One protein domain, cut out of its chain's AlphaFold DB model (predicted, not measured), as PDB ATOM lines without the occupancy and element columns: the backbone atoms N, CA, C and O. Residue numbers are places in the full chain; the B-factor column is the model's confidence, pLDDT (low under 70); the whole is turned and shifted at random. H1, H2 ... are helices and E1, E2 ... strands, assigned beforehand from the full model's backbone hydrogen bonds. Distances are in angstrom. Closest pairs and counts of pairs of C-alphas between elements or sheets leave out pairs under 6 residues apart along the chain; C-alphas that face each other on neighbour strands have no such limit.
ATOM      1  N   LEU A 728      72.671  33.577  75.577       89.06
ATOM      2  CA  LEU A 728      73.314  32.473  74.866       89.06
ATOM      3  C   LEU A 728      72.540  32.080  73.602       89.06
ATOM      4  O   LEU A 728      73.149  31.967  72.536       89.06
ATOM      5  N   PHE A 729      71.216  31.922  73.685       88.62
ATOM      6  CA  PHE A 729      70.383  31.643  72.511       88.62
ATOM      7  C   PHE A 729      70.416  32.780  71.484       88.62
ATOM      8  O   PHE A 729      70.338  32.505  70.289       88.62
ATOM      9  N   GLY A 730      70.616  34.030  71.916       83.44
ATOM     10  CA  GLY A 730      70.849  35.172  71.028       83.44
ATOM     11  C   GLY A 730      72.129  35.062  70.186       83.44
ATOM     12  O   GLY A 730      72.198  35.645  69.105       83.44
ATOM     13  N   SER A 731      73.124  34.280  70.629       83.00
ATOM     14  CA  SER A 731      74.338  33.991  69.844       83.00
ATOM     15  C   SER A 731      74.138  32.901  68.781       83.00
ATOM     16  O   SER A 731      74.929  32.808  67.841       83.00
ATOM     17  N   PHE A 732      73.088  32.081  68.889       86.19
ATOM     18  CA  PHE A 732      72.797  31.019  67.927       86.19
ATOM     19  C   PHE A 732      72.031  31.573  66.722       86.19
ATOM     20  O   PHE A 732      71.180  32.451  66.850       86.19
ATOM     21  N   LYS A 733      72.313  31.046  65.525       74.25
ATOM     22  CA  LYS A 733      71.662  31.482  64.280       74.25
ATOM     23  C   LYS A 733      70.974  30.310  63.589       74.25
ATOM     24  O   LYS A 733      71.566  29.247  63.441       74.25
ATOM     25  N   ASN A 734      69.756  30.516  63.088       70.25
ATOM     26  CA  ASN A 734      69.101  29.551  62.202       70.25
ATOM     27  C   ASN A 734      68.308  30.263  61.088       70.25
ATOM     28  O   ASN A 734      67.224  30.771  61.357       70.25
ATOM     29  N   PRO A 735      68.840  30.336  59.854       55.56
ATOM     30  CA  PRO A 735      68.273  31.186  58.805       55.56
ATOM     31  C   PRO A 735      67.106  30.566  58.026       55.56
ATOM     32  O   PRO A 735      66.379  31.306  57.376       55.56
ATOM     33  N   ASP A 736      66.905  29.243  58.075       55.34
ATOM     34  CA  ASP A 736      65.979  28.567  57.140       55.34
ATOM     35  C   ASP A 736      64.634  28.193  57.771       55.34
ATOM     36  O   ASP A 736      63.748  27.696  57.078       55.34
ATOM     37  N   LYS A 737      64.483  28.361  59.090       61.88
ATOM     38  CA  LYS A 737      63.288  27.910  59.807       61.88
ATOM     39  C   LYS A 737      62.887  28.904  60.892       61.88
ATOM     40  O   LYS A 737      63.372  28.845  62.021       61.88
ATOM     41  N   GLU A 738      61.910  29.742  60.543       54.69
ATOM     42  CA  GLU A 738      61.132  30.624  61.439       54.69
ATOM     43  C   GLU A 738      60.568  29.844  62.641       54.69
ATOM     44  O   GLU A 738      60.370  30.361  63.737       54.69
ATOM     45  N   THR A 739      60.360  28.545  62.427       54.16
ATOM     46  CA  THR A 739      59.816  27.596  63.381       54.16
ATOM     47  C   THR A 739      60.873  26.739  64.076       54.16
ATOM     48  O   THR A 739      60.461  25.797  64.725       54.16
ATOM     49  N   VAL A 740      62.187  26.967  63.973       63.09
ATOM     50  CA  VAL A 740      63.166  26.190  64.780       63.09
ATOM     51  C   VAL A 740      63.716  26.995  65.947       63.09
ATOM     52  O   VAL A 740      63.878  26.449  67.034       63.09
ATOM     53  N   LEU A 741      63.933  28.296  65.766       75.69
ATOM     54  CA  LEU A 741      64.318  29.199  66.846       75.69
ATOM     55  C   LEU A 741      63.404  30.417  66.829       75.69
ATOM     56  O   LEU A 741      63.622  31.337  66.046       75.69
ATOM     57  N   THR A 742      62.411  30.437  67.717       86.38
ATOM     58  CA  THR A 742      61.686  31.677  68.008       86.38
ATOM     59  C   THR A 742      62.606  32.563  68.852       86.38
ATOM     60  O   THR A 742      62.964  32.140  69.954       86.38
ATOM     61  N   PRO A 743      63.026  33.753  68.387       88.62
ATOM     62  CA  PRO A 743      63.926  34.602  69.165       88.62
ATOM     63  C   PRO A 743      63.299  35.016  70.502       88.62
ATOM     64  O   PRO A 743      62.091  35.240  70.576       88.62
ATOM     65  N   TRP A 744      64.119  35.194  71.545       92.56
ATOM     66  CA  TRP A 744      63.647  35.578  72.887       92.56
ATOM     67  C   TRP A 744      62.795  36.854  72.889       92.56
ATOM     68  O   TRP A 744      61.755  36.908  73.546       92.56
ATOM     69  N   ARG A 745      63.186  37.844  72.074       92.31
ATOM     70  CA  ARG A 745      62.417  39.072  71.822       92.31
ATOM     71  C   ARG A 745      60.984  38.768  71.379       92.31
ATOM     72  O   ARG A 745      60.053  39.365  71.894       92.31
ATOM     73  N   ILE A 746      60.803  37.810  70.472       91.88
ATOM     74  CA  ILE A 746      59.493  37.459  69.912       91.88
ATOM     75  C   ILE A 746      58.636  36.692  70.911       91.88
ATOM     76  O   ILE A 746      57.434  36.928  70.979       91.88
ATOM     77  N   VAL A 747      59.244  35.819  71.722       94.38
ATOM     78  CA  VAL A 747      58.540  35.149  72.829       94.38
ATOM     79  C   VAL A 747      57.998  36.185  73.818       94.38
ATOM     80  O   VAL A 747      56.818  36.136  74.153       94.38
ATOM     81  N   ASN A 748      58.824  37.165  74.208       95.62
ATOM     82  CA  ASN A 748      58.401  38.265  75.081       95.62
ATOM     83  C   ASN A 748      57.298  39.100  74.420       95.62
ATOM     84  O   ASN A 748      56.258  39.305  75.030       95.62
ATOM     85  N   MET A 749      57.482  39.526  73.165       93.94
ATOM     86  CA  MET A 749      56.480  40.305  72.427       93.94
ATOM     87  C   MET A 749      55.122  39.602  72.369       93.94
ATOM     88  O   MET A 749      54.106  40.230  72.651       93.94
ATOM     89  N   HIS A 750      55.099  38.312  72.029       95.44
ATOM     90  CA  HIS A 750      53.871  37.527  71.943       95.44
ATOM     91  C   HIS A 750      53.200  37.390  73.316       95.44
ATOM     92  O   HIS A 750      52.058  37.817  73.472       95.44
ATOM     93  N   LEU A 751      53.903  36.849  74.315       96.75
ATOM     94  CA  LEU A 751      53.291  36.492  75.599       96.75
ATOM     95  C   LEU A 751      52.960  37.716  76.463       96.75
ATOM     96  O   LEU A 751      51.879  37.768  77.045       96.75
ATOM     97  N   ILE A 752      53.811  38.750  76.478       96.50
ATOM     98  CA  ILE A 752      53.499  40.010  77.177       96.50
ATOM     99  C   ILE A 752      52.291  40.703  76.541       96.50
ATOM    100  O   ILE A 752      51.484  41.304  77.251       96.50
ATOM    101  N   SER A 753      52.131  40.614  75.215       93.88
ATOM    102  CA  SER A 753      50.980  41.218  74.537       93.88
ATOM    103  C   SER A 753      49.659  40.543  74.905       93.88
ATOM    104  O   SER A 753      48.676  41.266  75.033       93.88
ATOM    105  N   THR A 754      49.637  39.221  75.114       96.06
ATOM    106  CA  THR A 754      48.392  38.453  75.295       96.06
ATOM    107  C   THR A 754      48.093  38.061  76.745       96.06
ATOM    108  O   THR A 754      46.968  38.239  77.204       96.06
ATOM    109  N   ILE A 755      49.071  37.546  77.493       96.12
ATOM    110  CA  ILE A 755      48.870  37.009  78.854       96.12
ATOM    111  C   ILE A 755      49.628  37.776  79.950       96.12
ATOM    112  O   ILE A 755      49.394  37.549  81.139       96.12
ATOM    113  N   GLY A 756      50.501  38.716  79.573       96.19
ATOM    114  CA  GLY A 756      51.327  39.489  80.507       96.19
ATOM    115  C   GLY A 756      52.471  38.661  81.103       96.19
ATOM    116  O   GLY A 756      52.934  37.704  80.486       96.19
ATOM    117  N   GLY A 757      52.952  39.048  82.288       96.50
ATOM    118  CA  GLY A 757      54.034  38.360  83.007       96.50
ATOM    119  C   GLY A 757      55.316  39.186  83.129       96.50
ATOM    120  O   GLY A 757      55.290  40.419  83.084       96.50
ATOM    121  N   LEU A 758      56.455  38.514  83.314       96.56
ATOM    122  CA  LEU A 758      57.748  39.165  83.534       96.56
ATOM    123  C   LEU A 758      58.422  39.508  82.194       96.56
ATOM    124  O   LEU A 758      58.941  38.627  81.512       96.56
ATOM    125  N   SER A 759      58.425  40.788  81.817       95.31
ATOM    126  CA  SER A 759      59.089  41.282  80.603       95.31
ATOM    127  C   SER A 759      60.587  41.457  80.832       95.31
ATOM    128  O   SER A 759      60.993  42.024  81.844       95.31
ATOM    129  N   PHE A 760      61.394  41.023  79.860       94.75
ATOM    130  CA  PHE A 760      62.860  41.168  79.836       94.75
ATOM    131  C   PHE A 760      63.351  42.260  78.871       94.75
ATOM    132  O   PHE A 760      64.542  42.348  78.566       94.75
ATOM    133  N   PHE A 761      62.427  43.045  78.325       93.38
ATOM    134  CA  PHE A 761      62.724  44.161  77.437       93.38
ATOM    135  C   PHE A 761      61.962  45.400  77.885       93.38
ATOM    136  O   PHE A 761      60.993  45.295  78.634       93.38
ATOM    137  N   ASP A 762      62.359  46.568  77.380       89.50
ATOM    138  CA  ASP A 762      61.549  47.783  77.455       89.50
ATOM    139  C   ASP A 762      60.166  47.625  76.787       89.50
ATOM    140  O   ASP A 762      59.897  46.668  76.059       89.50
ATOM    141  N   ASN A 763      59.278  48.598  77.009       87.19
ATOM    142  CA  ASN A 763      57.904  48.583  76.482       87.19
ATOM    143  C   ASN A 763      57.823  48.506  74.943       87.19
ATOM    144  O   ASN A 763      56.766  48.195  74.398       87.19
ATOM    145  N   ASN A 764      58.922  48.807  74.244       85.81
ATOM    146  CA  ASN A 764      59.017  48.760  72.786       85.81
ATOM    147  C   ASN A 764      59.701  47.477  72.278       85.81
ATOM    148  O   ASN A 764      59.861  47.309  71.068       85.81
ATOM    149  N   PHE A 765      60.117  46.582  73.179       88.50
ATOM    150  CA  PHE A 765      60.877  45.368  72.891       88.50
ATOM    151  C   PHE A 765      62.174  45.621  72.104       88.50
ATOM    152  O   PHE A 765      62.530  44.848  71.207       88.50
ATOM    153  N   GLN A 766      62.865  46.726  72.403       85.56
ATOM    154  CA  GLN A 766      64.094  47.153  71.725       85.56
ATOM    155  C   GLN A 766      65.340  46.886  72.566       85.56
ATOM    156  O   GLN A 766      66.314  46.339  72.051       85.56
ATOM    157  N   ASN A 767      65.299  47.230  73.855       85.12
ATOM    158  CA  ASN A 767      66.461  47.159  74.736       85.12
ATOM    159  C   ASN A 767      66.212  46.216  75.913       85.12
ATOM    160  O   ASN A 767      65.137  46.225  76.507       85.12
ATOM    161  N   THR A 768      67.232  45.437  76.275       85.06
ATOM    162  CA  THR A 768      67.259  44.619  77.502       85.06
ATOM    163  C   THR A 768      67.925  45.346  78.672       85.06
ATOM    164  O   THR A 768      67.878  44.866  79.800       85.06
ATOM    165  N   THR A 769      68.555  46.502  78.427       79.25
ATOM    166  CA  THR A 769      69.213  47.328  79.449       79.25
ATOM    167  C   THR A 769      68.954  48.817  79.207       79.25
ATOM    168  O   THR A 769      68.919  49.259  78.061       79.25
ATOM    169  N   ILE A 770      68.773  49.588  80.282       74.88
ATOM    170  CA  ILE A 770      68.698  51.059  80.280       74.88
ATOM    171  C   ILE A 770      69.660  51.544  81.368       74.88
ATOM    172  O   ILE A 770      69.643  51.025  82.484       74.88
ATOM    173  N   ASP A 771      70.551  52.479  81.028       68.56
ATOM    174  CA  ASP A 771      71.578  53.024  81.933       68.56
ATOM    175  C   ASP A 771      72.437  51.942  82.623       68.56
ATOM    176  O   ASP A 771      72.783  52.031  83.802       68.56
ATOM    177  N   GLY A 772      72.749  50.870  81.886       64.62
ATOM    178  CA  GLY A 772      73.552  49.744  82.375       64.62
ATOM    179  C   GLY A 772      72.826  48.794  83.336       64.62
ATOM    180  O   GLY A 772      73.450  47.857  83.834       64.62
ATOM    181  N   LYS A 773      71.526  48.990  83.592       70.06
ATOM    182  CA  LYS A 773      70.699  48.088  84.407       70.06
ATOM    183  C   LYS A 773      69.786  47.231  83.526       70.06
ATOM    184  O   LYS A 773      69.229  47.767  82.567       70.06
ATOM    185  N   PRO A 774      69.592  45.936  83.844       78.00
ATOM    186  CA  PRO A 774      68.588  45.105  83.185       78.00
ATOM    187  C   PRO A 774      67.187  45.716  83.255       78.00
ATOM    188  O   PRO A 774      66.754  46.179  84.312       78.00
ATOM    189  N   VAL A 775      66.472  45.704  82.131       85.88
ATOM    190  CA  VAL A 775      65.071  46.131  82.043       85.88
ATOM    191  C   VAL A 775      64.193  44.909  82.252       85.88
ATOM    192  O   VAL A 775      63.714  44.298  81.300       85.88
ATOM    193  N   ILE A 776      64.002  44.549  83.519       91.19
ATOM    194  CA  ILE A 776      63.086  43.484  83.918       91.19
ATOM    195  C   ILE A 776      61.926  44.115  84.673       91.19
ATOM    196  O   ILE A 776      62.135  44.787  85.683       91.19
ATOM    197  N   HIS A 777      60.704  43.922  84.186       93.38
ATOM    198  CA  HIS A 777      59.520  44.477  84.831       93.38
ATOM    199  C   HIS A 777      58.285  43.609  84.613       93.38
ATOM    200  O   HIS A 777      58.138  42.928  83.601       93.38
ATOM    201  N   TRP A 778      57.375  43.648  85.580       95.25
ATOM    202  CA  TRP A 778      56.100  42.956  85.483       95.25
ATOM    203  C   TRP A 778      55.121  43.747  84.610       95.25
ATOM    204  O   TRP A 778      54.963  44.955  84.793       95.25
ATOM    205  N   THR A 779      54.456  43.069  83.675       96.06
ATOM    206  CA  THR A 779      53.377  43.636  82.857       96.06
ATOM    207  C   THR A 779      52.065  42.934  83.172       96.06
ATOM    208  O   THR A 779      51.949  41.719  83.014       96.06
ATOM    209  N   GLU A 780      51.064  43.714  83.574       94.94
ATOM    210  CA  GLU A 780      49.733  43.209  83.907       94.94
ATOM    211  C   GLU A 780      48.792  43.278  82.693       94.94
ATOM    212  O   GLU A 780      48.703  44.295  81.998       94.94
ATOM    213  N   LYS A 781      48.047  42.196  82.471       94.06
ATOM    214  CA  LYS A 781      46.879  42.098  81.590       94.06
ATOM    215  C   LYS A 781      45.670  41.653  82.405       94.06
ATOM    216  O   LYS A 781      45.792  41.225  83.548       94.06
ATOM    217  N   TYR A 782      44.482  41.732  81.811       92.38
ATOM    218  CA  TYR A 782      43.231  41.398  82.502       92.38
ATOM    219  C   TYR A 782      43.187  39.940  83.013       92.38
ATOM    220  O   TYR A 782      42.522  39.651  84.003       92.38
ATOM    221  N   ASN A 783      43.890  39.030  82.334       93.12
ATOM    222  CA  ASN A 783      43.965  37.599  82.624       93.12
ATOM    223  C   ASN A 783      45.202  37.200  83.449       93.12
ATOM    224  O   ASN A 783      45.198  36.114  84.030       93.12
ATOM    225  N   THR A 784      46.228  38.054  83.549       94.75
ATOM    226  CA  THR A 784      47.535  37.748  84.164       94.75
ATOM    227  C   THR A 784      47.401  37.190  85.579       94.75
ATOM    228  O   THR A 784      47.923  36.112  85.866       94.75
ATOM    229  N   ALA A 785      46.635  37.858  86.448       92.38
ATOM    230  CA  ALA A 785      46.402  37.406  87.822       92.38
ATOM    231  C   ALA A 785      45.756  36.010  87.919       92.38
ATOM    232  O   ALA A 785      45.980  35.296  88.892       92.38
ATOM    233  N   SER A 786      44.963  35.610  86.918       92.69
ATOM    234  CA  SER A 786      44.329  34.285  86.868       92.69
ATOM    235  C   SER A 786      45.209  33.194  86.252       92.69
ATOM    236  O   SER A 786      44.898  32.020  86.419       92.69
ATOM    237  N   ILE A 787      46.270  33.588  85.541       95.25
ATOM    238  CA  ILE A 787      47.196  32.706  84.823       95.25
ATOM    239  C   ILE A 787      48.403  32.344  85.694       95.25
ATOM    240  O   ILE A 787      48.849  31.206  85.698       95.25
ATOM    241  N   TYR A 788      48.966  33.296  86.438       95.62
ATOM    242  CA  TYR A 788      50.180  33.048  87.221       95.62
ATOM    243  C   TYR A 788      49.854  32.647  88.666       95.62
ATOM    244  O   TYR A 788      50.172  33.370  89.612       95.62
ATOM    245  N   THR A 789      49.206  31.489  88.825       94.44
ATOM    246  CA  THR A 789      48.870  30.872  90.122       94.44
ATOM    247  C   THR A 789      49.566  29.517  90.287       94.44
ATOM    248  O   THR A 789      49.955  28.899  89.297       94.44
ATOM    249  N   SER A 790      49.713  29.038  91.530       92.31
ATOM    250  CA  SER A 790      50.411  27.776  91.841       92.31
ATOM    251  C   SER A 790      49.804  26.543  91.179       92.31
ATOM    252  O   SER A 790      50.509  25.562  90.987       92.31
ATOM    253  N   ASP A 791      48.525  26.593  90.813       93.94
ATOM    254  CA  ASP A 791      47.788  25.425  90.323       93.94
ATOM    255  C   ASP A 791      47.670  25.409  88.789       93.94
ATOM    256  O   ASP A 791      47.162  24.445  88.223       93.94
ATOM    257  N   THR A 792      48.126  26.472  88.111       96.50
ATOM    258  CA  THR A 792      47.961  26.626  86.657       96.50
ATOM    259  C   THR A 792      48.907  25.709  85.894       96.50
ATOM    260  O   THR A 792      50.118  25.733  86.118       96.50
ATOM    261  N   LYS A 793      48.377  24.959  84.926       97.69
ATOM    262  CA  LYS A 793      49.161  24.070  84.060       97.69
ATOM    263  C   LYS A 793      49.302  24.642  82.655       97.69
ATOM    264  O   LYS A 793      48.314  24.855  81.951       97.69
ATOM    265  N   PHE A 794      50.545  24.870  82.247       98.00
ATOM    266  CA  PHE A 794      50.925  25.422  80.952       98.00
ATOM    267  C   PHE A 794      51.368  24.320  79.998       98.00
ATOM    268  O   PHE A 794      52.167  23.472  80.385       98.00
ATOM    269  N   LEU A 795      50.935  24.391  78.740       97.88
ATOM    270  CA  LEU A 795      51.388  23.500  77.674       97.88
ATOM    271  C   LEU A 795      51.988  24.277  76.494       97.88
ATOM    272  O   LEU A 795      51.311  25.088  75.856       97.88
ATOM    273  N   ASP A 796      53.233  23.952  76.139       96.31
ATOM    274  CA  ASP A 796      53.787  24.225  74.806       96.31
ATOM    275  C   ASP A 796      53.654  22.973  73.929       96.31
ATOM    276  O   ASP A 796      54.411  22.014  74.065       96.31
ATOM    277  N   MET A 797      52.692  22.981  73.004       91.56
ATOM    278  CA  MET A 797      52.384  21.832  72.140       91.56
ATOM    279  C   MET A 797      53.461  21.516  71.088       91.56
ATOM    280  O   MET A 797      53.324  20.537  70.354       91.56
ATOM    281  N   ASN A 798      54.484  22.363  70.936       89.19
ATOM    282  CA  ASN A 798      55.544  22.165  69.951       89.19
ATOM    283  C   ASN A 798      56.830  22.904  70.360       89.19
ATOM    284  O   ASN A 798      57.317  23.793  69.640       89.19
ATOM    285  N   THR A 799      57.389  22.535  71.514       90.62
ATOM    286  CA  THR A 799      58.644  23.119  71.992       90.62
ATOM    287  C   THR A 799      59.806  22.746  71.072       90.62
ATOM    288  O   THR A 799      59.940  21.612  70.603       90.62
ATOM    289  N   LYS A 800      60.678  23.728  70.821       83.62
ATOM    290  CA  LYS A 800      61.946  23.532  70.098       83.62
ATOM    291  C   LYS A 800      63.130  23.817  71.002       83.62
ATOM    292  O   LYS A 800      63.895  22.925  71.344       83.62
ATOM    293  N   THR A 801      63.267  25.080  71.397       89.06
ATOM    294  CA  THR A 801      64.365  25.551  72.247       89.06
ATOM    295  C   THR A 801      63.996  25.671  73.718       89.06
ATOM    296  O   THR A 801      64.863  25.966  74.537       89.06
ATOM    297  N   GLY A 802      62.722  25.473  74.061       93.38
ATOM    298  CA  GLY A 802      62.211  25.652  75.414       93.38
ATOM    299  C   GLY A 802      62.035  27.103  75.857       93.38
ATOM    300  O   GLY A 802      61.804  27.342  77.034       93.38
ATOM    301  N   LEU A 803      62.136  28.090  74.959       94.81
ATOM    302  CA  LEU A 803      62.013  29.500  75.355       94.81
ATOM    303  C   LEU A 803      60.582  29.894  75.768       94.81
ATOM    304  O   LEU A 803      60.433  30.677  76.697       94.81
ATOM    305  N   TYR A 804      59.537  29.337  75.145       95.56
ATOM    306  CA  TYR A 804      58.154  29.524  75.615       95.56
ATOM    307  C   TYR A 804      57.962  28.992  77.041       95.56
ATOM    308  O   TYR A 804      57.616  29.800  77.907       95.56
ATOM    309  N   PRO A 805      58.257  27.704  77.334       96.81
ATOM    310  CA  PRO A 805      58.133  27.193  78.694       96.81
ATOM    311  C   PRO A 805      59.055  27.927  79.680       96.81
ATOM    312  O   PRO A 805      58.644  28.174  80.807       96.81
ATOM    313  N   LEU A 806      60.251  28.372  79.266       97.44
ATOM    314  CA  LEU A 806      61.143  29.165  80.122       97.44
ATOM    315  C   LEU A 806      60.521  30.504  80.534       97.44
ATOM    316  O   LEU A 806      60.624  30.889  81.699       97.44
ATOM    317  N   PHE A 807      59.876  31.214  79.603       97.69
ATOM    318  CA  PHE A 807      59.222  32.490  79.892       97.69
ATOM    319  C   PHE A 807      58.090  32.326  80.909       97.69
ATOM    320  O   PHE A 807      58.051  33.050  81.908       97.69
ATOM    321  N   VAL A 808      57.184  31.367  80.677       97.25
ATOM    322  CA  VAL A 808      56.040  31.156  81.576       97.25
ATOM    323  C   VAL A 808      56.487  30.620  82.935       97.25
ATOM    324  O   VAL A 808      56.022  31.132  83.950       97.25
ATOM    325  N   ALA A 809      57.465  29.707  82.974       97.56
ATOM    326  CA  ALA A 809      58.047  29.202  84.216       97.56
ATOM    327  C   ALA A 809      58.693  30.325  85.029       97.56
ATOM    328  O   ALA A 809      58.442  30.452  86.223       97.56
ATOM    329  N   THR A 810      59.494  31.181  84.386       97.75
ATOM    330  CA  THR A 810      60.171  32.290  85.077       97.75
ATOM    331  C   THR A 810      59.172  33.327  85.585       97.75
ATOM    332  O   THR A 810      59.318  33.824  86.699       97.75
ATOM    333  N   SER A 811      58.131  33.627  84.802       97.69
ATOM    334  CA  SER A 811      57.061  34.544  85.215       97.69
ATOM    335  C   SER A 811      56.268  33.989  86.402       97.69
ATOM    336  O   SER A 811      56.015  34.718  87.363       97.69
ATOM    337  N   LEU A 812      55.936  32.693  86.383       97.25
ATOM    338  CA  LEU A 812      55.262  32.030  87.496       97.25
ATOM    339  C   LEU A 812      56.146  31.996  88.748       97.25
ATOM    340  O   LEU A 812      55.695  32.385  89.824       97.25
ATOM    341  N   TYR A 813      57.419  31.618  88.604       97.06
ATOM    342  CA  TYR A 813      58.398  31.651  89.690       97.06
ATOM    343  C   TYR A 813      58.495  33.039  90.318       97.06
ATOM    344  O   TYR A 813      58.385  33.154  91.534       97.06
ATOM    345  N   ALA A 814      58.642  34.096  89.512       95.81
ATOM    346  CA  ALA A 814      58.733  35.462  90.015       95.81
ATOM    347  C   ALA A 814      57.491  35.844  90.836       95.81
ATOM    348  O   ALA A 814      57.619  36.445  91.905       95.81
ATOM    349  N   LYS A 815      56.296  35.437  90.382       95.00
ATOM    350  CA  LYS A 815      55.046  35.732  91.085       95.00
ATOM    351  C   LYS A 815      54.892  34.960  92.394       95.00
ATOM    352  O   LYS A 815      54.517  35.535  93.418       95.00
ATOM    353  N   LEU A 816      55.202  33.666  92.384       94.06
ATOM    354  CA  LEU A 816      55.149  32.830  93.585       94.06
ATOM    355  C   LEU A 816      56.234  33.226  94.595       94.06
ATOM    356  O   LEU A 816      55.975  33.255  95.798       94.06
ATOM    357  N   PHE A 817      57.419  33.602  94.111       94.19
ATOM    358  CA  PHE A 817      58.513  34.103  94.933       94.19
ATOM    359  C   PHE A 817      58.127  35.409  95.630       94.19
ATOM    360  O   PHE A 817      58.330  35.527  96.833       94.19
ATOM    361  N   GLU A 818      57.505  36.358  94.921       92.00
ATOM    362  CA  GLU A 818      56.980  37.597  95.513       92.00
ATOM    363  C   GLU A 818      55.996  37.301  96.660       92.00
ATOM    364  O   GLU A 818      56.122  37.856  97.755       92.00
ATOM    365  N   SER A 819      55.052  36.378  96.440       90.12
ATOM    366  CA  SER A 819      54.085  35.953  97.460       90.12
ATOM    367  C   SER A 819      54.772  35.345  98.689       90.12
ATOM    368  O   SER A 819      54.526  35.772  99.821       90.12
ATOM    369  N   LEU A 820      55.700  34.406  98.475       89.94
ATOM    370  CA  LEU A 820      56.476  33.776  99.543       89.94
ATOM    371  C   LEU A 820      57.324  34.804 100.311       89.94
ATOM    372  O   LEU A 820      57.441  34.735 101.536       89.94
ATOM    373  N   ASN A 821      57.885  35.783  99.601       90.19
ATOM    374  CA  ASN A 821      58.765  36.800 100.166       90.19
ATOM    375  C   ASN A 821      57.996  37.738 101.094       90.19
ATOM    376  O   ASN A 821      58.473  38.065 102.184       90.19
ATOM    377  N   ASN A 822      56.775  38.096 100.694       90.19
ATOM    378  CA  ASN A 822      55.848  38.870 101.510       90.19
ATOM    379  C   ASN A 822      55.400  38.084 102.752       90.19
ATOM    380  O   ASN A 822      55.413  38.630 103.853       90.19
ATOM    381  N   GLN A 823      55.082  36.791 102.612       89.12
ATOM    382  CA  GLN A 823      54.692  35.935 103.742       89.12
ATOM    383  C   GLN A 823      55.815  35.759 104.773       89.12
ATOM    384  O   GLN A 823      55.556  35.731 105.976       89.12
ATOM    385  N   LYS A 824      57.071  35.655 104.320       89.31
ATOM    386  CA  LYS A 824      58.249  35.441 105.181       89.31
ATOM    387  C   LYS A 824      59.025  36.715 105.513       89.31
ATOM    388  O   LYS A 824      60.125  36.630 106.062       89.31
ATOM    389  N   ALA A 825      58.468  37.887 105.200       85.06
ATOM    390  CA  ALA A 825      59.071  39.195 105.455       85.06
ATOM    391  C   ALA A 825      60.545  39.294 104.999       85.06
ATOM    392  O   ALA A 825      61.408  39.751 105.753       85.06
ATOM    393  N   GLY A 826      60.858  38.820 103.788       82.19
ATOM    394  CA  GLY A 826      62.213  38.899 103.224       82.19
ATOM    395  C   GLY A 826      63.163  37.750 103.582       82.19
ATOM    396  O   GLY A 826      64.290  37.717 103.093       82.19
ATOM    397  N   LYS A 827      62.758  36.812 104.450       83.62
ATOM    398  CA  LYS A 827      63.621  35.723 104.947       83.62
ATOM    399  C   LYS A 827      63.414  34.422 104.166       83.62
ATOM    400  O   LYS A 827      62.944  33.439 104.733       83.62
ATOM    401  N   ILE A 828      63.755  34.424 102.878       87.75
ATOM    402  CA  ILE A 828      63.756  33.214 102.039       87.75
ATOM    403  C   ILE A 828      65.186  32.686 101.905       87.75
ATOM    404  O   ILE A 828      66.100  33.420 101.527       87.75
ATOM    405  N   SER A 829      65.380  31.405 102.194       89.44
ATOM    406  CA  SER A 829      66.643  30.694 101.982       89.44
ATOM    407  C   SER A 829      66.842  30.275 100.517       89.44
ATOM    408  O   SER A 829      65.892  30.112  99.755       89.44
ATOM    409  N   VAL A 830      68.094  30.040 100.112       87.12
ATOM    410  CA  VAL A 830      68.423  29.561  98.753       87.12
ATOM    411  C   VAL A 830      67.783  28.196  98.456       87.12
ATOM    412  O   VAL A 830      67.355  27.940  97.335       87.12
ATOM    413  N   GLU A 831      67.667  27.328  99.462       89.50
ATOM    414  CA  GLU A 831      67.023  26.018  99.319       89.50
ATOM    415  C   GLU A 831      65.532  26.146  98.979       89.50
ATOM    416  O   GLU A 831      65.030  25.435  98.112       89.50
ATOM    417  N   GLU A 832      64.835  27.103  99.590       90.94
ATOM    418  CA  GLU A 832      63.424  27.368  99.294       90.94
ATOM    419  C   GLU A 832      63.224  27.924  97.884       90.94
ATOM    420  O   GLU A 832      62.268  27.541  97.219       90.94
ATOM    421  N   GLN A 833      64.141  28.764  97.395       91.31
ATOM    422  CA  GLN A 833      64.122  29.238  96.006       91.31
ATOM    423  C   GLN A 833      64.299  28.080  95.018       91.31
ATOM    424  O   GLN A 833      63.550  27.961  94.049       91.31
ATOM    425  N   ILE A 834      65.256  27.187  95.292       91.50
ATOM    426  CA  ILE A 834      65.496  25.991  94.478       91.50
ATOM    427  C   ILE A 834      64.268  25.075  94.481       91.50
ATOM    428  O   ILE A 834      63.883  24.576  93.424       91.50
ATOM    429  N   ASN A 835      63.652  24.850  95.642       93.50
ATOM    430  CA  ASN A 835      62.468  24.002  95.755       93.50
ATOM    431  C   ASN A 835      61.254  24.623  95.060       93.50
ATOM    432  O   ASN A 835      60.543  23.906  94.364       93.50
ATOM    433  N   LEU A 836      61.071  25.943  95.156       95.19
ATOM    434  CA  LEU A 836      60.022  26.648  94.424       95.19
ATOM    435  C   LEU A 836      60.203  26.509  92.907       95.19
ATOM    436  O   LEU A 836      59.242  26.235  92.197       95.19
ATOM    437  N   TRP A 837      61.431  26.650  92.400       96.00
ATOM    438  CA  TRP A 837      61.707  26.453  90.974       96.00
ATOM    439  C   TRP A 837      61.438  25.015  90.518       96.00
ATOM    440  O   TRP A 837      60.816  24.812  89.479       96.00
ATOM    441  N   LYS A 838      61.865  24.014  91.300       95.56
ATOM    442  CA  LYS A 838      61.563  22.601  91.022       95.56
ATOM    443  C   LYS A 838      60.061  22.353  90.959       95.56
ATOM    444  O   LYS A 838      59.602  21.757  89.994       95.56
ATOM    445  N   GLN A 839      59.324  22.859  91.948       95.06
ATOM    446  CA  GLN A 839      57.873  22.737  92.008       95.06
ATOM    447  C   GLN A 839      57.223  23.347  90.762       95.06
ATOM    448  O   GLN A 839      56.425  22.685  90.113       95.06
ATOM    449  N   VAL A 840      57.634  24.560  90.366       96.94
ATOM    450  CA  VAL A 840      57.138  25.204  89.139       96.94
ATOM    451  C   VAL A 840      57.357  24.314  87.912       96.94
ATOM    452  O   VAL A 840      56.440  24.116  87.119       96.94
ATOM    453  N   LEU A 841      58.557  23.756  87.744       96.81
ATOM    454  CA  LEU A 841      58.862  22.906  86.592       96.81
ATOM    455  C   LEU A 841      58.102  21.570  86.596       96.81
ATOM    456  O   LEU A 841      57.754  21.078  85.524       96.81
ATOM    457  N   GLU A 842      57.867  20.987  87.770       95.38
ATOM    458  CA  GLU A 842      57.242  19.670  87.931       95.38
ATOM    459  C   GLU A 842      55.708  19.727  87.924       95.38
ATOM    460  O   GLU A 842      55.069  18.834  87.373       95.38
ATOM    461  N   GLU A 843      55.102  20.771  88.487       95.38
ATOM    462  CA  GLU A 843      53.645  20.857  88.660       95.38
ATOM    463  C   GLU A 843      52.964  21.724  87.593       95.38
ATOM    464  O   GLU A 843      51.804  21.479  87.255       95.38
ATOM    465  N   ASN A 844      53.664  22.723  87.036       97.31
ATOM    466  CA  ASN A 844      53.039  23.739  86.180       97.31
ATOM    467  C   ASN A 844      53.450  23.669  84.707       97.31
ATOM    468  O   ASN A 844      52.698  24.147  83.860       97.31
ATOM    469  N   ILE A 845      54.626  23.131  84.370       97.81
ATOM    470  CA  ILE A 845      55.190  23.244  83.016       97.81
ATOM    471  C   ILE A 845      55.133  21.916  82.268       97.81
ATOM    472  O   ILE A 845      55.778  20.942  82.655       97.81
ATOM    473  N   TYR A 846      54.420  21.921  81.143       97.94
ATOM    474  CA  TYR A 846      54.288  20.799  80.221       97.94
ATOM    475  C   TYR A 846      54.710  21.225  78.815       97.94
ATOM    476  O   TYR A 846      54.419  22.336  78.360       97.94
ATOM    477  N   ALA A 847      55.427  20.359  78.103       97.00
ATOM    478  CA  ALA A 847      55.853  20.663  76.743       97.00
ATOM    479  C   ALA A 847      55.988  19.411  75.878       97.00
ATOM    480  O   ALA A 847      56.521  18.395  76.316       97.00
ATOM    481  N   ILE A 848      55.568  19.513  74.620       95.44
ATOM    482  CA  ILE A 848      55.720  18.454  73.624       95.44
ATOM    483  C   ILE A 848      56.789  18.866  72.627       95.44
ATOM    484  O   ILE A 848      56.645  19.849  71.900       95.44
ATOM    485  N   ALA A 849      57.885  18.125  72.606       92.31
ATOM    486  CA  ALA A 849      58.969  18.309  71.667       92.31
ATOM    487  C   ALA A 849      58.675  17.592  70.349       92.31
ATOM    488  O   ALA A 849      58.140  16.484  70.327       92.31
ATOM    489  N   LYS A 850      59.102  18.205  69.243       85.75
ATOM    490  CA  LYS A 850      58.990  17.607  67.907       85.75
ATOM    491  C   LYS A 850      60.023  16.514  67.633       85.75
ATOM    492  O   LYS A 850      59.778  15.681  66.778       85.75
ATOM    493  N   THR A 851      61.182  16.552  68.287       90.38
ATOM    494  CA  THR A 851      62.255  15.560  68.105       90.38
ATOM    495  C   THR A 851      62.918  15.234  69.446       90.38
ATOM    496  O   THR A 851      62.843  16.058  70.371       90.38
ATOM    497  N   PRO A 852      63.635  14.100  69.567       92.56
ATOM    498  CA  PRO A 852      64.386  13.770  70.779       92.56
ATOM    499  C   PRO A 852      65.386  14.864  71.191       92.56
ATOM    500  O   PRO A 852      65.464  15.220  72.364       92.56
ATOM    501  N   MET A 853      66.091  15.478  70.232       92.31
ATOM    502  CA  MET A 853      66.999  16.599  70.518       92.31
ATOM    503  C   MET A 853      66.253  17.851  70.998       92.31
ATOM    504  O   MET A 853      66.739  18.558  71.871       92.31
ATOM    505  N   ALA A 854      65.061  18.154  70.471       91.69
ATOM    506  CA  ALA A 854      64.266  19.281  70.969       91.69
ATOM    507  C   ALA A 854      63.803  19.065  72.426       91.69
ATOM    508  O   ALA A 854      63.753  20.026  73.202       91.69
ATOM    509  N   LYS A 855      63.537  17.809  72.825       93.94
ATOM    510  CA  LYS A 855      63.251  17.432  74.222       93.94
ATOM    511  C   LYS A 855      64.454  17.742  75.114       93.94
ATOM    512  O   LYS A 855      64.307  18.505  76.069       93.94
ATOM    513  N   THR A 856      65.647  17.265  74.757       94.06
ATOM    514  CA  THR A 856      66.858  17.500  75.565       94.06
ATOM    515  C   THR A 856      67.294  18.969  75.583       94.06
ATOM    516  O   THR A 856      67.721  19.471  76.623       94.06
ATOM    517  N   ILE A 857      67.131  19.710  74.477       94.19
ATOM    518  CA  ILE A 857      67.344  21.167  74.444       94.19
ATOM    519  C   ILE A 857      66.386  21.862  75.417       94.19
ATOM    520  O   ILE A 857      66.828  22.694  76.205       94.19
ATOM    521  N   THR A 858      65.091  21.528  75.390       94.88
ATOM    522  CA  THR A 858      64.083  22.148  76.272       94.88
ATOM    523  C   THR A 858      64.386  21.873  77.744       94.88
ATOM    524  O   THR A 858      64.382  22.795  78.560       94.88
ATOM    525  N   GLN A 859      64.737  20.631  78.073       95.06
ATOM    526  CA  GLN A 859      65.196  20.221  79.399       95.06
ATOM    527  C   GLN A 859      66.407  21.044  79.868       95.06
ATOM    528  O   GLN A 859      66.372  21.685  80.922       95.06
ATOM    529  N   ARG A 860      67.450  21.132  79.030       94.56
ATOM    530  CA  ARG A 860      68.651  21.941  79.292       94.56
ATOM    531  C   ARG A 860      68.307  23.418  79.516       94.56
ATOM    532  O   ARG A 860      68.858  24.060  80.411       94.56
ATOM    533  N   THR A 861      67.374  23.959  78.737       95.56
ATOM    534  CA  THR A 861      66.895  25.341  78.871       95.56
ATOM    535  C   THR A 861      66.244  25.598  80.224       95.56
ATOM    536  O   THR A 861      66.534  26.627  80.833       95.56
ATOM    537  N   LEU A 862      65.455  24.663  80.752       95.19
ATOM    538  CA  LEU A 862      64.731  24.851  82.012       95.19
ATOM    539  C   LEU A 862      65.583  24.568  83.258       95.19
ATOM    540  O   LEU A 862      65.582  25.374  84.186       95.19
ATOM    541  N   TYR A 863      66.356  23.479  83.281       92.31
ATOM    542  CA  TYR A 863      67.080  23.056  84.491       92.31
ATOM    543  C   TYR A 863      68.590  22.834  84.313       92.31
ATOM    544  O   TYR A 863      69.286  22.547  85.287       92.31
ATOM    545  N   GLY A 864      69.122  22.985  83.099       92.69
ATOM    546  CA  GLY A 864      70.562  22.908  82.838       92.69
ATOM    547  C   GLY A 864      71.126  21.499  82.992       92.69
ATOM    548  O   GLY A 864      70.682  20.578  82.310       92.69
ATOM    549  N   TYR A 865      72.156  21.327  83.820       90.12
ATOM    550  CA  TYR A 865      72.763  20.019  84.124       90.12
ATOM    551  C   TYR A 865      72.312  19.445  85.470       90.12
ATOM    552  O   TYR A 865      72.933  18.513  85.981       90.12
ATOM    553  N   LYS A 866      71.255  20.003  86.061       89.00
ATOM    554  CA  LYS A 866      70.652  19.480  87.288       89.00
ATOM    555  C   LYS A 866      69.736  18.297  86.965       89.00
ATOM    556  O   LYS A 866      69.245  18.179  85.852       89.00
ATOM    557  N   GLU A 867      69.489  17.427  87.932       83.94
ATOM    558  CA  GLU A 867      68.566  16.296  87.769       83.94
ATOM    559  C   GLU A 867      67.210  16.661  88.379       83.94
ATOM    560  O   GLU A 867      66.968  16.410  89.560       83.94
ATOM    561  N   TYR A 868      66.361  17.340  87.604       89.25
ATOM    562  CA  TYR A 868      65.000  17.711  88.009       89.25
ATOM    563  C   TYR A 868      63.964  16.916  87.212       89.25
ATOM    564  O   TYR A 868      64.172  16.638  86.030       89.25
ATOM    565  N   SER A 869      62.842  16.583  87.852       88.88
ATOM    566  CA  SER A 869      61.658  16.057  87.169       88.88
ATOM    567  C   SER A 869      61.097  17.114  86.217       88.88
ATOM    568  O   SER A 869      61.029  18.293  86.562       88.88
ATOM    569  N   THR A 870      60.685  16.703  85.018       90.62
ATOM    570  CA  THR A 870      60.043  17.593  84.039       90.62
ATOM    571  C   THR A 870      58.981  16.859  83.247       90.62
ATOM    572  O   THR A 870      59.217  15.717  82.859       90.62
ATOM    573  N   ASN A 871      57.907  17.553  82.874       95.38
ATOM    574  CA  ASN A 871      56.870  17.024  81.985       95.38
ATOM    575  C   ASN A 871      57.137  17.427  80.525       95.38
ATOM    576  O   ASN A 871      56.364  18.156  79.903       95.38
ATOM    577  N   ILE A 872      58.283  17.008  79.985       95.56
ATOM    578  CA  ILE A 872      58.663  17.299  78.596       95.56
ATOM    579  C   ILE A 872      58.689  15.989  77.831       95.56
ATOM    580  O   ILE A 872      59.581  15.166  78.044       95.56
ATOM    581  N   GLU A 873      57.750  15.816  76.909       95.25
ATOM    582  CA  GLU A 873      57.603  14.579  76.152       95.25
ATOM    583  C   GLU A 873      57.870  14.751  74.666       95.25
ATOM    584  O   GLU A 873      57.672  15.816  74.093       95.25
ATOM    585  N   PHE A 874      58.375  13.693  74.039       93.25
ATOM    586  CA  PHE A 874      58.521  13.615  72.591       93.25
ATOM    587  C   PHE A 874      57.495  12.606  72.083       93.25
ATOM    588  O   PHE A 874      57.552  11.433  72.451       93.25
ATOM    589  N   ILE A 875      56.559  13.074  71.256       90.50
ATOM    590  CA  ILE A 875      55.518  12.236  70.655       90.50
ATOM    591  C   ILE A 875      55.867  12.040  69.182       90.50
ATOM    592  O   ILE A 875      55.733  12.957  68.364       90.50
ATOM    593  N   GLU A 876      56.309  10.832  68.847       84.94
ATOM    594  CA  GLU A 876      56.687  10.470  67.484       84.94
ATOM    595  C   GLU A 876      55.518  10.687  66.511       84.94
ATOM    596  O   GLU A 876      54.379  10.288  66.761       84.94
ATOM    597  N   SER A 877      55.801  11.322  65.371       83.19
ATOM    598  CA  SER A 877      54.826  11.558  64.295       83.19
ATOM    599  C   SER A 877      53.570  12.360  64.683       83.19
ATOM    600  O   SER A 877      52.606  12.363  63.919       83.19
ATOM    601  N   LEU A 878      53.569  13.123  65.788       88.25
ATOM    602  CA  LEU A 878      52.405  13.923  66.214       88.25
ATOM    603  C   LEU A 878      51.851  14.837  65.106       88.25
ATOM    604  O   LEU A 878      50.643  14.966  64.942       88.25
ATOM    605  N   THR A 879      52.731  15.448  64.305       87.00
ATOM    606  CA  THR A 879      52.312  16.319  63.188       87.00
ATOM    607  C   THR A 879      51.485  15.563  62.145       87.00
ATOM    608  O   THR A 879      50.507  16.103  61.629       87.00
ATOM    609  N   LYS A 880      51.870  14.319  61.843       87.12
ATOM    610  CA  LYS A 880      51.163  13.458  60.893       87.12
ATOM    611  C   LYS A 880      49.812  13.033  61.467       87.12
ATOM    612  O   LYS A 880      48.804  13.148  60.782       87.12
ATOM    613  N   GLU A 881      49.789  12.636  62.735       89.88
ATOM    614  CA  GLU A 881      48.564  12.233  63.433       89.88
ATOM    615  C   GLU A 881      47.541  13.369  63.486       89.88
ATOM    616  O   GLU A 881      46.398  13.182  63.090       89.88
ATOM    617  N   LEU A 882      47.968  14.583  63.849       90.44
ATOM    618  CA  LEU A 882      47.111  15.773  63.851       90.44
ATOM    619  C   LEU A 882      46.561  16.132  62.465       90.44
ATOM    620  O   LEU A 882      45.510  16.763  62.361       90.44
ATOM    621  N   LYS A 883      47.279  15.771  61.397       88.38
ATOM    622  CA  LYS A 883      46.837  15.978  60.014       88.38
ATOM    623  C   LYS A 883      45.811  14.935  59.576       88.38
ATOM    624  O   LYS A 883      44.906  15.282  58.823       88.38
ATOM    625  N   GLU A 884      45.958  13.691  60.022       89.69
ATOM    626  CA  GLU A 884      45.019  12.603  59.731       89.69
ATOM    627  C   GLU A 884      43.739  12.720  60.573       89.69
ATOM    628  O   GLU A 884      42.637  12.586  60.042       89.69
ATOM    629  N   SER A 885      43.870  13.007  61.870       93.06
ATOM    630  CA  SER A 885      42.764  13.214  62.806       93.06
ATOM    631  C   SER A 885      43.214  14.038  64.016       93.06
ATOM    632  O   SER A 885      44.007  13.579  64.841       93.06
ATOM    633  N   VAL A 886      42.652  15.243  64.165       92.88
ATOM    634  CA  VAL A 886      42.918  16.119  65.322       92.88
ATOM    635  C   VAL A 886      42.630  15.389  66.635       92.88
ATOM    636  O   VAL A 886      43.482  15.390  67.517       92.88
ATOM    637  N   ASN A 887      41.496  14.688  66.732       93.19
ATOM    638  CA  ASN A 887      41.097  13.975  67.950       93.19
ATOM    639  C   ASN A 887      42.081  12.858  68.314       93.19
ATOM    640  O   ASN A 887      42.400  12.681  69.482       93.19
ATOM    641  N   HIS A 888      42.600  12.124  67.325       91.44
ATOM    642  CA  HIS A 888      43.605  11.095  67.596       91.44
ATOM    643  C   HIS A 888      44.907  11.713  68.118       91.44
ATOM    644  O   HIS A 888      45.490  11.209  69.074       91.44
ATOM    645  N   GLY A 889      45.341  12.835  67.534       92.06
ATOM    646  CA  GLY A 889      46.495  13.573  68.039       92.06
ATOM    647  C   GLY A 889      46.287  14.109  69.459       92.06
ATOM    648  O   GLY A 889      47.207  14.022  70.264       92.06
ATOM    649  N   VAL A 890      45.089  14.604  69.785       93.69
ATOM    650  CA  VAL A 890      44.724  15.069  71.137       93.69
ATOM    651  C   VAL A 890      44.781  13.928  72.152       93.69
ATOM    652  O   VAL A 890      45.443  14.088  73.171       93.69
ATOM    653  N   ILE A 891      44.215  12.759  71.833       93.00
ATOM    654  CA  ILE A 891      44.288  11.569  72.700       93.00
ATOM    655  C   ILE A 891      45.747  11.218  73.016       93.00
ATOM    656  O   ILE A 891      46.094  11.021  74.174       93.00
ATOM    657  N   LYS A 892      46.640  11.226  72.016       92.69
ATOM    658  CA  LYS A 892      48.071  10.967  72.255       92.69
ATOM    659  C   LYS A 892      48.728  12.005  73.164       92.69
ATOM    660  O   LYS A 892      49.638  11.666  73.918       92.69
ATOM    661  N   ILE A 893      48.313  13.268  73.069       93.44
ATOM    662  CA  ILE A 893      48.799  14.340  73.948       93.44
ATOM    663  C   ILE A 893      48.335  14.094  75.386       93.44
ATOM    664  O   ILE A 893      49.142  14.197  76.306       93.44
ATOM    665  N   GLU A 894      47.065  13.747  75.579       92.38
ATOM    666  CA  GLU A 894      46.508  13.436  76.896       92.38
ATOM    667  C   GLU A 894      47.178  12.196  77.504       92.38
ATOM    668  O   GLU A 894      47.634  12.244  78.646       92.38
ATOM    669  N   GLU A 895      47.334  11.119  76.729       91.88
ATOM    670  CA  GLU A 895      48.025   9.892  77.146       91.88
ATOM    671  C   GLU A 895      49.477  10.160  77.569       91.88
ATOM    672  O   GLU A 895      49.927   9.627  78.586       91.88
ATOM    673  N   ALA A 896      50.203  11.022  76.843       91.81
ATOM    674  CA  ALA A 896      51.601  11.348  77.138       91.81
ATOM    675  C   ALA A 896      51.801  12.006  78.513       91.81
ATOM    676  O   ALA A 896      52.879  11.888  79.096       91.81
ATOM    677  N   PHE A 897      50.774  12.675  79.044       92.88
ATOM    678  CA  PHE A 897      50.825  13.350  80.341       92.88
ATOM    679  C   PHE A 897      49.874  12.750  81.383       92.88
ATOM    680  O   PHE A 897      49.680  13.355  82.433       92.88
ATOM    681  N   GLY A 898      49.291  11.573  81.132       88.00
ATOM    682  CA  GLY A 898      48.381  10.915  82.074       88.00
ATOM    683  C   GLY A 898      47.055  11.658  82.277       88.00
ATOM    684  O   GLY A 898      46.620  11.829  83.413       88.00
ATOM    685  N   GLU A 899      46.440  12.120  81.184       87.19
ATOM    686  CA  GLU A 899      45.134  12.808  81.144       87.19
ATOM    687  C   GLU A 899      45.088  14.120  81.950       87.19
ATOM    688  O   GLU A 899      44.061  14.532  82.502       87.19
ATOM    689  N   VAL A 900      46.223  14.817  82.022       91.62
ATOM    690  CA  VAL A 900      46.301  16.149  82.626       91.62
ATOM    691  C   VAL A 900      45.483  17.154  81.812       91.62
ATOM    692  O   VAL A 900      45.668  17.305  80.609       91.62
ATOM    693  N   LYS A 901      44.625  17.914  82.502       93.31
ATOM    694  CA  LYS A 901      43.963  19.094  81.935       93.31
ATOM    695  C   LYS A 901      44.886  20.304  82.000       93.31
ATOM    696  O   LYS A 901      45.416  20.604  83.069       93.31
ATOM    697  N   PHE A 902      45.037  20.997  80.877       96.75
ATOM    698  CA  PHE A 902      45.862  22.199  80.766       96.75
ATOM    699  C   PHE A 902      45.002  23.451  80.897       96.75
ATOM    700  O   PHE A 902      43.930  23.533  80.307       96.75
ATOM    701  N   ASP A 903      45.474  24.446  81.638       97.62
ATOM    702  CA  ASP A 903      44.764  25.713  81.825       97.62
ATOM    703  C   ASP A 903      45.163  26.745  80.772       97.62
ATOM    704  O   ASP A 903      44.340  27.562  80.353       97.62
ATOM    705  N   VAL A 904      46.429  26.715  80.343       98.06
ATOM    706  CA  VAL A 904      46.994  27.685  79.402       98.06
ATOM    707  C   VAL A 904      47.812  26.977  78.331       98.06
ATOM    708  O   VAL A 904      48.751  26.248  78.637       98.06
ATOM    709  N   ILE A 905      47.509  27.234  77.060       98.12
ATOM    710  CA  ILE A 905      48.301  26.734  75.930       98.12
ATOM    711  C   ILE A 905      49.025  27.902  75.262       98.12
ATOM    712  O   ILE A 905      48.386  28.830  74.766       98.12
ATOM    713  N   CYS A 906      50.356  27.852  75.204       95.56
ATOM    714  CA  CYS A 906      51.171  28.874  74.551       95.56
ATOM    715  C   CYS A 906      52.243  28.251  73.652       95.56
ATOM    716  O   CYS A 906      53.118  27.535  74.135       95.56
ATOM    717  N   SER A 907      52.201  28.512  72.340       91.62
ATOM    718  CA  SER A 907      53.132  27.857  71.407       91.62
ATOM    719  C   SER A 907      53.383  28.624  70.102       91.62
ATOM    720  O   SER A 907      52.662  29.551  69.720       91.62
ATOM    721  N   ASN A 908      54.439  28.206  69.393       91.44
ATOM    722  CA  ASN A 908      54.689  28.532  67.985       91.44
ATOM    723  C   ASN A 908      54.530  27.247  67.144       91.44
ATOM    724  O   ASN A 908      55.520  26.513  66.970       91.44
ATOM    725  N   PRO A 909      53.313  26.919  66.666       90.31
ATOM    726  CA  PRO A 909      53.063  25.714  65.878       90.31
ATOM    727  C   PRO A 909      53.867  25.702  64.564       90.31
ATOM    728  O   PRO A 909      54.323  26.740  64.082       90.31
ATOM    729  N   PRO A 910      54.098  24.527  63.962       86.50
ATOM    730  CA  PRO A 910      54.775  24.447  62.673       86.50
ATOM    731  C   PRO A 910      53.867  24.995  61.556       86.50
ATOM    732  O   PRO A 910      52.664  24.765  61.564       86.50
ATOM    733  N   TYR A 911      54.423  25.726  60.583       85.88
ATOM    734  CA  TYR A 911      53.604  26.441  59.589       85.88
ATOM    735  C   TYR A 911      53.180  25.579  58.392       85.88
ATOM    736  O   TYR A 911      52.052  25.694  57.916       85.88
ATOM    737  N   GLN A 912      54.057  24.710  57.891       77.62
ATOM    738  CA  GLN A 912      53.797  23.891  56.701       77.62
ATOM    739  C   GLN A 912      54.562  22.567  56.755       77.62
ATOM    740  O   GLN A 912      55.659  22.503  57.318       77.62
ATOM    741  N   GLU A 913      53.994  21.532  56.138       64.94
ATOM    742  CA  GLU A 913      54.678  20.262  55.876       64.94
ATOM    743  C   GLU A 913      55.389  20.322  54.520       64.94
ATOM    744  O   GLU A 913      55.061  21.127  53.648       64.94
ATOM    745  N   MET A 914      56.433  19.525  54.346       51.81
ATOM    746  CA  MET A 914      57.400  19.728  53.280       51.81
ATOM    747  C   MET A 914      57.399  18.585  52.258       51.81
ATOM    748  O   MET A 914      58.325  17.777  52.222       51.81
ATOM    749  N   ASP A 915      56.424  18.606  51.348       36.94
ATOM    750  CA  ASP A 915      56.155  17.539  50.366       36.94
ATOM    751  C   ASP A 915      56.991  17.642  49.066       36.94
ATOM    752  O   ASP A 915      56.472  17.688  47.954       36.94
ATOM    753  N   SER A 923      51.193  22.439  51.846       72.69
ATOM    754  CA  SER A 923      49.950  22.600  52.599       72.69
ATOM    755  C   SER A 923      50.241  23.115  54.014       72.69
ATOM    756  O   SER A 923      51.174  22.629  54.665       72.69
ATOM    757  N   PRO A 924      49.462  24.092  54.509       86.56
ATOM    758  CA  PRO A 924      49.518  24.524  55.902       86.56
ATOM    759  C   PRO A 924      49.263  23.369  56.881       86.56
ATOM    760  O   PRO A 924      48.475  22.474  56.573       86.56
ATOM    761  N   ILE A 925      49.901  23.400  58.056       89.06
ATOM    762  CA  ILE A 925      49.643  22.439  59.154       89.06
ATOM    763  C   ILE A 925      49.352  23.098  60.509       89.06
ATOM    764  O   ILE A 925      48.845  22.427  61.408       89.06
ATOM    765  N   TYR A 926      49.628  24.398  60.671       91.31
ATOM    766  CA  TYR A 926      49.424  25.106  61.943       91.31
ATOM    767  C   TYR A 926      47.964  25.072  62.408       91.31
ATOM    768  O   TYR A 926      47.709  25.034  63.608       91.31
ATOM    769  N   GLN A 927      47.007  25.036  61.478       94.00
ATOM    770  CA  GLN A 927      45.578  24.990  61.782       94.00
ATOM    771  C   GLN A 927      45.191  23.743  62.583       94.00
ATOM    772  O   GLN A 927      44.306  23.805  63.429       94.00
ATOM    773  N   ASN A 928      45.886  22.621  62.372       94.75
ATOM    774  CA  ASN A 928      45.607  21.386  63.102       94.75
ATOM    775  C   ASN A 928      46.097  21.476  64.554       94.75
ATOM    776  O   ASN A 928      45.450  20.947  65.449       94.75
ATOM    777  N   PHE A 929      47.194  22.200  64.802       94.88
ATOM    778  CA  PHE A 929      47.677  22.485  66.158       94.88
ATOM    779  C   PHE A 929      46.773  23.477  66.894       94.88
ATOM    780  O   PHE A 929      46.561  23.319  68.093       94.88
ATOM    781  N   VAL A 930      46.218  24.470  66.190       96.38
ATOM    782  CA  VAL A 930      45.221  25.384  66.770       96.38
ATOM    783  C   VAL A 930      43.963  24.608  67.162       96.38
ATOM    784  O   VAL A 930      43.512  24.726  68.297       96.38
ATOM    785  N   ARG A 931      43.437  23.766  66.263       97.06
ATOM    786  CA  ARG A 931      42.273  22.905  66.539       97.06
ATOM    787  C   ARG A 931      42.515  21.958  67.709       97.06
ATOM    788  O   ARG A 931      41.686  21.893  68.603       97.06
ATOM    789  N   ALA A 932      43.668  21.293  67.748       96.50
ATOM    790  CA  ALA A 932      44.036  20.440  68.874       96.50
ATOM    791  C   ALA A 932      44.135  21.222  70.190       96.50
ATOM    792  O   ALA A 932      43.707  20.731  71.226       96.50
ATOM    793  N   GLY A 933      44.657  22.452  70.150       96.19
ATOM    794  CA  GLY A 933      44.688  23.328  71.317       96.19
ATOM    795  C   GLY A 933      43.289  23.693  71.821       96.19
ATOM    796  O   GLY A 933      43.072  23.685  73.027       96.19
ATOM    797  N   LYS A 934      42.326  23.947  70.924       96.38
ATOM    798  CA  LYS A 934      40.917  24.159  71.303       96.38
ATOM    799  C   LYS A 934      40.272  22.892  71.867       96.38
ATOM    800  O   LYS A 934      39.554  22.981  72.855       96.38
ATOM    801  N   GLU A 935      40.550  21.733  71.274       96.19
ATOM    802  CA  GLU A 935      39.989  20.441  71.699       96.19
ATOM    803  C   GLU A 935      40.496  20.017  73.089       96.19
ATOM    804  O   GLU A 935      39.723  19.516  73.900       96.19
ATOM    805  N   LEU A 936      41.759  20.327  73.422       95.75
ATOM    806  CA  LEU A 936      42.305  20.200  74.786       95.75
ATOM    807  C   LEU A 936      41.607  21.125  75.806       95.75
ATOM    808  O   LEU A 936      41.823  21.000  77.012       95.75
ATOM    809  N   ASN A 937      40.770  22.045  75.323       95.50
ATOM    810  CA  ASN A 937      39.845  22.872  76.086       95.50
ATOM    811  C   ASN A 937      40.475  23.652  77.264       95.50
ATOM    812  O   ASN A 937      39.955  23.590  78.390       95.50
ATOM    813  N   PRO A 938      41.574  24.406  77.042       97.19
ATOM    814  CA  PRO A 938      42.191  25.208  78.090       97.19
ATOM    815  C   PRO A 938      41.283  26.360  78.524       97.19
ATOM    816  O   PRO A 938      40.253  26.638  77.916       97.19
ATOM    817  N   ARG A 939      41.662  27.078  79.583       97.38
ATOM    818  CA  ARG A 939      41.025  28.360  79.909       97.38
ATOM    819  C   ARG A 939      41.483  29.453  78.942       97.38
ATOM    820  O   ARG A 939      40.654  30.209  78.447       97.38
ATOM    821  N   TYR A 940      42.785  29.508  78.659       98.19
ATOM    822  CA  TYR A 940      43.373  30.459  77.715       98.19
ATOM    823  C   TYR A 940      44.279  29.755  76.701       98.19
ATOM    824  O   TYR A 940      45.029  28.842  77.040       98.19
TER     825      TYR A 940
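This is residues 728 to 915 and 923 to 940 of the 1244 residues of the protein "Site-specific DNA-methyltransferase (adenine-specific)" of Brochothrix thermosphacta (UniProt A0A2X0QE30). A parallel sheet of four strands is the middle of the domain, with H4 and H6 packed over one face and H9 over the other; H7 and H8 join H9 in a small cluster of three helices. H4, the longest helix, runs on past the sheet with H5 crossing it at one end of the long axis, while H2 and the small hairpin of E1 and E2 pack on the side of H4. The printed part has 206 residues with nine named helices and six named strands, in the order H1 H2 E1 E2 H3 E3 H4 H5 E4 H6 E5 H7 H8 E6 H9, and its class is mixed, helices and strands. The large sheet has the order E5 E4 E3 E6, and E1 and E2 make a second, antiparallel sheet. The whole is compact, with a radius of gyration of the C-alphas of 17.3 A, and only just elongated, spanning 55 by 37 by 36 A.

H1, residues 728 to 731, begins with C-alpha 728 at (73.314, 32.473, 74.866). H2 follows at residues 744 to 754, 15.7 A long, then E1 at 757 to 759, E2 at 777 to 779 and H3 at 784 to 787. E3, residues 794 to 799, is 12.0 A long. H4, residues 803 to 823, is 30.0 A long and ends with C-alpha 823 at (54.692, 35.935, 103.742). H5 is residues 830 to 844, 20.7 A, E4 residues 845 to 849, 12.9 A, H6 residues 852 to 863, 16.8 A, and E5 residues 871 to 874. H7 is residues 878 to 884, H8 residues 886 to 896, 15.4 A, and E6 residues 904 to 907. H9, residues 926 to 935, 14.4 A, ends with C-alpha 935 at (39.989, 20.441, 71.699).

In the large sheet, N 873 and O 847 of E5 and E4 are 2.9 A apart, N 846 and O 794 of E4 and E3 2.8 A, and N 795 and O 904 of E3 and E6 2.9 A, each within hydrogen-bond range. E3, H4 H5, E4 and E4, H6, E5 are strand-helix-strand units, two parallel neighbour strands with helices between, and E5, H7 H8, E6 is a split one, with E4 and E3 between its strands; the three crossovers are right-handed. H4 runs along the strands over E3 at a height over the sheet of 12.3 A, and H6 lies over E5 and E4 on the same face at 8.8 A. H9, on the opposite face, has a height of 10.4 A. H4 is the hub: it touches H5 at a steep tilt of 51 degrees, opposite ways, with the C-alphas of Tyr 813 and Trp 837 closest at 6.3 A. It touches H6 at Leu 806 and Leu 862, C-alphas 5.9 A apart, and H2 at Val 747 and Tyr 804, 6.3 A. In the hairpin of E1 and E2, N 759 and O 777 are 2.8 A apart; the closest C-alphas of E1 and H4, those of Leu 758 and Ser 811, are 5.0 A apart. H7 and H8 form a helical hairpin, and H8 touches H9 with the C-alphas of Val 886 and Ala 932 5.7 A apart. H1 is close to H2 but not clearly touching, at 7.4 A between the C-alphas of Gly 730 and Trp 744, and H3 touches no helix. Every O i to N i+4 pair is within hydrogen-bond range in H2, H4, H5, H6, H7, H8 and H9; H1 and H3 are too short for such a pair.

The two C-alphas farthest apart, those of Ala 825 and Asp 915, are 59.3 A apart. Residues 916 to 922 are not printed, and C-alphas 915 and 923 are 8.3 A apart across the cut. Of the links printed whole, H1 to H2 and E1 to E2 are long, with 12 and 17 residues. The mean pLDDT of the printed part is 89.9, and residues 735 to 740, 771 to 772 and 913 to 915 are under 70.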